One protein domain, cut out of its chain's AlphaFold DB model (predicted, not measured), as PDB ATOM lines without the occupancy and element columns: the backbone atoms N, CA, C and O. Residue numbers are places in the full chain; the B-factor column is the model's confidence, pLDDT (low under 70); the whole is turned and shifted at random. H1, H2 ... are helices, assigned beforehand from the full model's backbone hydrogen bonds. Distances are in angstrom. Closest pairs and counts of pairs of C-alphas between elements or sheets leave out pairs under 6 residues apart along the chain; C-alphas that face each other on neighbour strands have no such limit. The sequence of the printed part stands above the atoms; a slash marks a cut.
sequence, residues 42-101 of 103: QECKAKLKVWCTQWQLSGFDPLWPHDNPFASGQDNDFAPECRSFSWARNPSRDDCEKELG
ATOM      1  N   GLN A  42      77.315 128.764 147.548       71.19
ATOM      2  CA  GLN A  42      76.447 127.597 147.698       71.19
ATOM      3  C   GLN A  42      75.667 127.238 146.428       71.19
ATOM      4  O   GLN A  42      75.591 126.058 146.092       71.19
ATOM      5  N   GLU A  43      75.115 128.210 145.704       75.44
ATOM      6  CA  GLU A  43      74.434 127.963 144.427       75.44
ATOM      7  C   GLU A  43      75.410 127.456 143.366       75.44
ATOM      8  O   GLU A  43      75.114 126.484 142.670       75.44
ATOM      9  N   CYS A  44      76.601 128.054 143.288       78.69
ATOM     10  CA  CYS A  44      77.637 127.583 142.375       78.69
ATOM     11  C   CYS A  44      78.108 126.169 142.731       78.69
ATOM     12  O   CYS A  44      78.274 125.341 141.838       78.69
ATOM     13  N   LYS A  45      78.256 125.851 144.025       78.19
ATOM     14  CA  LYS A  45      78.584 124.490 144.480       78.19
ATOM     15  C   LYS A  45      77.469 123.498 144.177       78.19
ATOM     16  O   LYS A  45      77.749 122.374 143.781       78.19
ATOM     17  N   ALA A  46      76.206 123.896 144.319       81.06
ATOM     18  CA  ALA A  46      75.075 123.048 143.960       81.06
ATOM     19  C   ALA A  46      75.069 122.733 142.456       81.06
ATOM     20  O   ALA A  46      74.919 121.573 142.075       81.06
ATOM     21  N   LYS A  47      75.304 123.738 141.603       78.25
ATOM     22  CA  LYS A  47      75.428 123.544 140.150       78.25
ATOM     23  C   LYS A  47      76.624 122.673 139.784       78.25
ATOM     24  O   LYS A  47      76.476 121.762 138.973       78.25
ATOM     25  N   LEU A  48      77.766 122.891 140.434       79.44
ATOM     26  CA  LEU A  48      78.952 122.059 140.257       79.44
ATOM     27  C   LEU A  48      78.675 120.605 140.646       79.44
ATOM     28  O   LEU A  48      79.000 119.707 139.882       79.44
ATOM     29  N   LYS A  49      77.991 120.347 141.768       82.12
ATOM     30  CA  LYS A  49      77.594 118.985 142.158       82.12
ATOM     31  C   LYS A  49      76.705 118.314 141.122       82.12
ATOM     32  O   LYS A  49      76.928 117.147 140.806       82.12
ATOM     33  N   VAL A  50      75.719 119.027 140.579       83.31
ATOM     34  CA  VAL A  50      74.850 118.495 139.518       83.31
ATOM     35  C   VAL A  50      75.670 118.155 138.274       83.31
ATOM     36  O   VAL A  50      75.534 117.055 137.742       83.31
ATOM     37  N   TRP A  51      76.563 119.052 137.856       82.56
ATOM     38  CA  TRP A  51      77.443 118.827 136.712       82.56
ATOM     39  C   TRP A  51      78.376 117.627 136.929       82.56
ATOM     40  O   TRP A  51      78.403 116.713 136.109       82.56
ATOM     41  N   CYS A  52      79.049 117.563 138.079       82.88
ATOM     42  CA  CYS A  52      79.915 116.450 138.461       82.88
ATOM     43  C   CYS A  52      79.157 115.119 138.525       82.88
ATOM     44  O   CYS A  52      79.688 114.094 138.112       82.88
ATOM     45  N   THR A  53      77.910 115.121 139.011       84.50
ATOM     46  CA  THR A  53      77.070 113.912 139.060       84.50
ATOM     47  C   THR A  53      76.778 113.407 137.652       84.50
ATOM     48  O   THR A  53      76.891 112.216 137.380       84.50
ATOM     49  N   GLN A  54      76.425 114.300 136.729       82.38
ATOM     50  CA  GLN A  54      76.172 113.905 135.346       82.38
ATOM     51  C   GLN A  54      77.450 113.446 134.629       82.38
ATOM     52  O   GLN A  54      77.407 112.466 133.889       82.38
ATOM     53  N   TRP A  55      78.590 114.086 134.900       83.38
ATOM     54  CA  TRP A  55      79.881 113.651 134.369       83.38
ATOM     55  C   TRP A  55      80.312 112.289 134.928       83.38
ATOM     56  O   TRP A  55      80.859 111.449 134.218       83.38
ATOM     57  N   GLN A  56      80.007 112.017 136.197       84.44
ATOM     58  CA  GLN A  56      80.211 110.699 136.786       84.44
ATOM     59  C   GLN A  56      79.328 109.642 136.107       84.44
ATOM     60  O   GLN A  56      79.795 108.531 135.856       84.44
ATOM     61  N   LEU A  57      78.072 109.969 135.783       83.88
ATOM     62  CA  LEU A  57      77.160 109.054 135.085       83.88
ATOM     63  C   LEU A  57      77.637 108.702 133.669       83.88
ATOM     64  O   LEU A  57      77.334 107.610 133.193       83.88
ATOM     65  N   SER A  58      78.408 109.575 133.014       81.62
ATOM     66  CA  SER A  58      79.085 109.256 131.750       81.62
ATOM     67  C   SER A  58      80.421 108.526 131.931       81.62
ATOM     68  O   SER A  58      81.082 108.211 130.947       81.62
ATOM     69  N   GLY A  59      80.823 108.215 133.167       82.19
ATOM     70  CA  GLY A  59      82.081 107.528 133.463       82.19
ATOM     71  C   GLY A  59      83.308 108.441 133.436       82.19
ATOM     72  O   GLY A  59      84.415 107.950 133.221       82.19
ATOM     73  N   PHE A  60      83.126 109.746 133.664       81.25
ATOM     74  CA  PHE A  60      84.159 110.772 133.492       81.25
ATOM     75  C   PHE A  60      84.739 110.796 132.074       81.25
ATOM     76  O   PHE A  60      85.950 110.934 131.887       81.25
ATOM     77  N   ASP A  61      83.873 110.642 131.069       81.50
ATOM     78  CA  ASP A  61      84.287 110.708 129.672       81.50
ATOM     79  C   ASP A  61      84.882 112.106 129.371       81.50
ATOM     80  O   ASP A  61      84.252 113.123 129.685       81.50
ATOM     81  N   PRO A  62      86.105 112.193 128.818       75.12
ATOM     82  CA  PRO A  62      86.784 113.464 128.564       75.12
ATOM     83  C   PRO A  62      86.115 114.320 127.477       75.12
ATOM     84  O   PRO A  62      86.366 115.521 127.428       75.12
ATOM     85  N   LEU A  63      85.278 113.732 126.620       75.25
ATOM     86  CA  LEU A  63      84.516 114.437 125.584       75.25
ATOM     87  C   LEU A  63      83.167 114.948 126.109       75.25
ATOM     88  O   LEU A  63      82.607 115.897 125.565       75.25
ATOM     89  N   TRP A  64      82.675 114.388 127.216       75.00
ATOM     90  CA  TRP A  64      81.385 114.753 127.802       75.00
ATOM     91  C   TRP A  64      81.200 116.254 128.096       75.00
ATOM     92  O   TRP A  64      80.119 116.760 127.807       75.00
ATOM     93  N   PRO A  65      82.195 117.008 128.613       68.19
ATOM     94  CA  PRO A  65      82.052 118.448 128.845       68.19
ATOM     95  C   PRO A  65      81.704 119.254 127.586       68.19
ATOM     96  O   PRO A  65      80.993 120.249 127.692       68.19
ATOM     97  N   HIS A  66      82.169 118.806 126.415       65.31
ATOM     98  CA  HIS A  66      81.952 119.474 125.130       65.31
ATOM     99  C   HIS A  66      80.598 119.124 124.502       65.31
ATOM    100  O   HIS A  66      79.983 119.966 123.850       65.31
ATOM    101  N   ASP A  67      80.129 117.897 124.725       64.31
ATOM    102  CA  ASP A  67      78.894 117.373 124.131       64.31
ATOM    103  C   ASP A  67      77.671 117.551 125.049       64.31
ATOM    104  O   ASP A  67      76.539 117.222 124.682       64.31
ATOM    105  N   ASN A  68      77.880 118.066 126.263       66.38
ATOM    106  CA  ASN A  68      76.828 118.236 127.245       66.38
ATOM    107  C   ASN A  68      75.960 119.477 126.935       66.38
ATOM    108  O   ASN A  68      76.452 120.601 127.033       66.38
ATOM    109  N   PRO A  69      74.643 119.326 126.695       60.22
ATOM    110  CA  PRO A  69      73.733 120.460 126.505       60.22
ATOM    111  C   PRO A  69      73.570 121.354 127.750       60.22
ATOM    112  O   PRO A  69      73.012 122.446 127.646       60.22
ATOM    113  N   PHE A  70      74.022 120.904 128.925       57.84
ATOM    114  CA  PHE A  70      74.070 121.694 130.158       57.84
ATOM    115  C   PHE A  70      75.363 122.511 130.314       57.84
ATOM    116  O   PHE A  70      75.415 123.378 131.185       57.84
ATOM    117  N   ALA A  71      76.393 122.272 129.494       60.41
ATOM    118  CA  ALA A  71      77.535 123.173 129.392       60.41
ATOM    119  C   ALA A  71      77.129 124.348 128.493       60.41
ATOM    120  O   ALA A  71      76.815 124.180 127.313       60.41
ATOM    121  N   SER A  72      77.057 125.555 129.051       47.75
ATOM    122  CA  SER A  72      76.641 126.720 128.277       47.75
ATOM    123  C   SER A  72      77.845 127.315 127.549       47.75
ATOM    124  O   SER A  72      78.600 128.109 128.109       47.75
ATOM    125  N   GLY A  73      77.992 126.965 126.273       47.53
ATOM    126  CA  GLY A  73      78.902 127.637 125.346       47.53
ATOM    127  C   GLY A  73      80.218 126.909 125.073       47.53
ATOM    128  O   GLY A  73      80.539 125.885 125.664       47.53
ATOM    129  N   GLN A  74      80.971 127.485 124.134       46.28
ATOM    130  CA  GLN A  74      82.188 126.955 123.500       46.28
ATOM    131  C   GLN A  74      83.368 126.644 124.449       46.28
ATOM    132  O   GLN A  74      84.365 126.096 123.986       46.28
ATOM    133  N   ASP A  75      83.245 126.939 125.747       53.59
ATOM    134  CA  ASP A  75      84.348 126.942 126.719       53.59
ATOM    135  C   ASP A  75      84.169 125.949 127.891       53.59
ATOM    136  O   ASP A  75      84.873 126.067 128.891       53.59
ATOM    137  N   ASN A  76      83.247 124.977 127.813       55.38
ATOM    138  CA  ASN A  76      82.955 124.012 128.897       55.38
ATOM    139  C   ASN A  76      82.500 124.652 130.228       55.38
ATOM    140  O   ASN A  76      82.527 124.009 131.280       55.38
ATOM    141  N   ASP A  77      82.042 125.905 130.204       60.59
ATOM    142  CA  ASP A  77      81.514 126.566 131.394       60.59
ATOM    143  C   ASP A  77      80.137 125.987 131.747       60.59
ATOM    144  O   ASP A  77      79.131 126.242 131.081       60.59
ATOM    145  N   PHE A  78      80.080 125.217 132.835       67.50
ATOM    146  CA  PHE A  78      78.828 124.678 133.376       67.50
ATOM    147  C   PHE A  78      77.925 125.763 133.990       67.50
ATOM    148  O   PHE A  78      76.721 125.557 134.140       67.50
ATOM    149  N   ALA A  79      78.509 126.897 134.393       69.44
ATOM    150  CA  ALA A  79      77.806 128.027 134.996       69.44
ATOM    151  C   ALA A  79      78.591 129.338 134.763       69.44
ATOM    152  O   ALA A  79      79.498 129.659 135.539       69.44
ATOM    153  N   PRO A  80      78.275 130.124 133.719       69.69
ATOM    154  CA  PRO A  80      78.985 131.362 133.393       69.69
ATOM    155  C   PRO A  80      78.853 132.418 134.500       69.69
ATOM    156  O   PRO A  80      79.767 133.210 134.724       69.69
ATOM    157  N   GLU A  81      77.756 132.389 135.253       70.75
ATOM    158  CA  GLU A  81      77.531 133.194 136.454       70.75
ATOM    159  C   GLU A  81      78.487 132.855 137.613       70.75
ATOM    160  O   GLU A  81      78.728 133.690 138.481       70.75
ATOM    161  N   CYS A  82      79.097 131.668 137.597       75.50
ATOM    162  CA  CYS A  82      80.064 131.223 138.597       75.50
ATOM    163  C   CYS A  82      81.519 131.516 138.208       75.50
ATOM    164  O   CYS A  82      82.418 131.199 138.981       75.50
ATOM    165  N   ARG A  83      81.786 132.169 137.061       70.94
ATOM    166  CA  ARG A  83      83.148 132.517 136.587       70.94
ATOM    167  C   ARG A  83      83.967 133.371 137.563       70.94
ATOM    168  O   ARG A  83      85.196 133.446 137.429       70.94
ATOM    169  N   SER A  84      83.291 134.041 138.497       71.50
ATOM    170  CA  SER A  84      83.894 134.778 139.612       71.50
ATOM    171  C   SER A  84      84.669 133.861 140.564       71.50
ATOM    172  O   SER A  84      85.624 134.308 141.197       71.50
ATOM    173  N   PHE A  85      84.318 132.574 140.618       72.56
ATOM    174  CA  PHE A  85      84.998 131.557 141.400       72.56
ATOM    175  C   PHE A  85      86.021 130.805 140.541       72.56
ATOM    176  O   PHE A  85      85.698 130.231 139.502       72.56
ATOM    177  N   SER A  86      87.281 130.784 140.981       71.00
ATOM    178  CA  SER A  86      88.387 130.163 140.234       71.00
ATOM    179  C   SER A  86      88.207 128.657 140.012       71.00
ATOM    180  O   SER A  86      88.613 128.148 138.973       71.00
ATOM    181  N   TRP A  87      87.562 127.963 140.950       73.31
ATOM    182  CA  TRP A  87      87.268 126.528 140.879       73.31
ATOM    183  C   TRP A  87      86.137 126.174 139.902       73.31
ATOM    184  O   TRP A  87      86.019 125.023 139.495       73.31
ATOM    185  N   ALA A  88      85.308 127.142 139.500       68.88
ATOM    186  CA  ALA A  88      84.166 126.902 138.617       68.88
ATOM    187  C   ALA A  88      84.535 126.932 137.122       68.88
ATOM    188  O   ALA A  88      83.744 126.522 136.286       68.88
ATOM    189  N   ARG A  89      85.727 127.424 136.769       66.50
ATOM    190  CA  ARG A  89      86.103 127.678 135.369       66.50
ATOM    191  C   ARG A  89      86.573 126.427 134.614       66.50
ATOM    192  O   ARG A  89      86.660 126.460 133.397       66.50
ATOM    193  N   ASN A  90      86.953 125.369 135.333       71.00
ATOM    194  CA  ASN A  90      87.282 124.045 134.788       71.00
ATOM    195  C   ASN A  90      87.480 123.063 135.957       71.00
ATOM    196  O   ASN A  90      88.615 122.865 136.399       71.00
ATOM    197  N   PRO A  91      86.401 122.492 136.517       72.31
ATOM    198  CA  PRO A  91      86.533 121.519 137.593       72.31
ATOM    199  C   PRO A  91      87.234 120.258 137.080       72.31
ATOM    200  O   PRO A  91      86.816 119.653 136.092       72.31
ATOM    201  N   SER A  92      88.321 119.858 137.743       78.19
ATOM    202  CA  SER A  92      88.992 118.602 137.418       78.19
ATOM    203  C   SER A  92      88.175 117.412 137.924       78.19
ATOM    204  O   SER A  92      87.304 117.540 138.790       78.19
ATOM    205  N   ARG A  93      88.481 116.214 137.416       80.75
ATOM    206  CA  ARG A  93      87.878 114.978 137.923       80.75
ATOM    207  C   ARG A  93      88.081 114.829 139.435       80.75
ATOM    208  O   ARG A  93      87.136 114.468 140.128       80.75
ATOM    209  N   ASP A  94      89.273 115.137 139.944       82.50
ATOM    210  CA  ASP A  94      89.567 115.062 141.380       82.50
ATOM    211  C   ASP A  94      88.729 116.054 142.200       82.50
ATOM    212  O   ASP A  94      88.316 115.737 143.316       82.50
ATOM    213  N   ASP A  95      88.433 117.238 141.656       81.06
ATOM    214  CA  ASP A  95      87.564 118.219 142.321       81.06
ATOM    215  C   ASP A  95      86.116 117.721 142.385       81.06
ATOM    216  O   ASP A  95      85.465 117.821 143.427       81.06
ATOM    217  N   CYS A  96      85.633 117.103 141.304       82.69
ATOM    218  CA  CYS A  96      84.324 116.457 141.286       82.69
ATOM    219  C   CYS A  96      84.244 115.251 142.230       82.69
ATOM    220  O   CYS A  96      83.247 115.097 142.933       82.69
ATOM    221  N   GLU A  97      85.279 114.409 142.285       83.56
ATOM    222  CA  GLU A  97      85.328 113.263 143.202       83.56
ATOM    223  C   GLU A  97      85.278 113.721 144.671       83.56
ATOM    224  O   GLU A  97      84.546 113.124 145.463       83.56
ATOM    225  N   LYS A  98      85.963 114.822 145.022       82.38
ATOM    226  CA  LYS A  98      85.902 115.432 146.364       82.38
ATOM    227  C   LYS A  98      84.526 116.004 146.697       82.38
ATOM    228  O   LYS A  98      84.019 115.784 147.793       82.38
ATOM    229  N   GLU A  99      83.902 116.726 145.769       81.25
ATOM    230  CA  GLU A  99      82.586 117.348 145.995       81.25
ATOM    231  C   GLU A  99      81.442 116.324 146.072       81.25
ATOM    232  O   GLU A  99      80.440 116.550 146.762       81.25
ATOM    233  N   LEU A 100      81.602 115.178 145.405       82.50
ATOM    234  CA  LEU A 100      80.672 114.048 145.453       82.50
ATOM    235  C   LEU A 100      80.950 113.073 146.609       82.50
ATOM    236  O   LEU A 100      80.131 112.191 146.860       82.50
ATOM    237  N   GLY A 101      82.072 113.221 147.324       81.38
ATOM    238  CA  GLY A 101      82.458 112.327 148.420       81.38
ATOM    239  C   GLY A 101      82.832 110.915 147.958       81.38
ATOM    240  O   GLY A 101      82.613 109.949 148.686       81.38
TER     241      GLY A 101
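Overview. This is residues 42 to 101 of the 103 residues of an uncharacterized protein of Archaeoglobales archaeon (UniProt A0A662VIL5). One long helix, H1, is crossed over its middle by a shorter helix, H3, and a broad loop, residues 68 to 92, swings out to one side of this pair and comes back to H3. The very short helix H2 sits near the far end of H1, where this loop starts. The printed part has 60 residues with three named helices, in the order H1, H2, H3, and no named strand; the class is all helix, though just 28 of the 60 printed residues are in named elements. The whole is compact, with a radius of gyration of the C-alphas of 10.4 A, and its outline is flat, spanning 28 by 28 by 14 A.

Along the chain. H1 is residues 42 to 57, from C-alpha 42 at (76.447, 127.597, 147.698) to C-alpha 57 at (77.160, 109.054, 135.085), 22.4 A from first to last C-alpha. A short link of 6 residues leads to H2, residues 64 to 67, which measures 5.2 A and begins with C-alpha 64 at (81.385, 114.753, 127.802). Residues 68 to 92 hold no named element. H3 is residues 93 to 100, 10.5 A long, and ends with C-alpha 100 at (80.672, 114.048, 145.453). Gly 101 is the last printed residue.

Arrangement. H1 touches H3 with residues 48 to 53 alone. Their closest C-alphas are those of Cys 52 and Cys 96, 5.2 A apart. The two helices run opposite ways at a steep tilt of 65 degrees, with their centres 9.5 A apart. H1 and H2 are close but not clearly touching, with 2 pairs of C-alphas within 8 A; the closest C-alphas are those of Trp 55 and Trp 64, 6.8 A apart. H2 and H3 are apart. In H1 and H3 every pair of O of residue i and N of residue i+4 is within hydrogen-bond range, while H2, with 4 residues, is too short for such a pair and has its 1 pair of O of residue i and N of residue i+3 within range.

Size, cuts and confidence. The two C-alphas farthest apart are those of Gln 74 and Gly 101, at 28.9 A, and the first and last printed C-alphas, of Gln 42 and Gly 101, are 16.4 A apart. The printed part has no cut. The link from H2 to H3 is long, with 25 residues, and its C-alphas lie 5 to 15 A from the mean of the C-alphas. The mean pLDDT of the printed part of this model is 73.4; residues 65 to 80 and 88 to 89 are under 70.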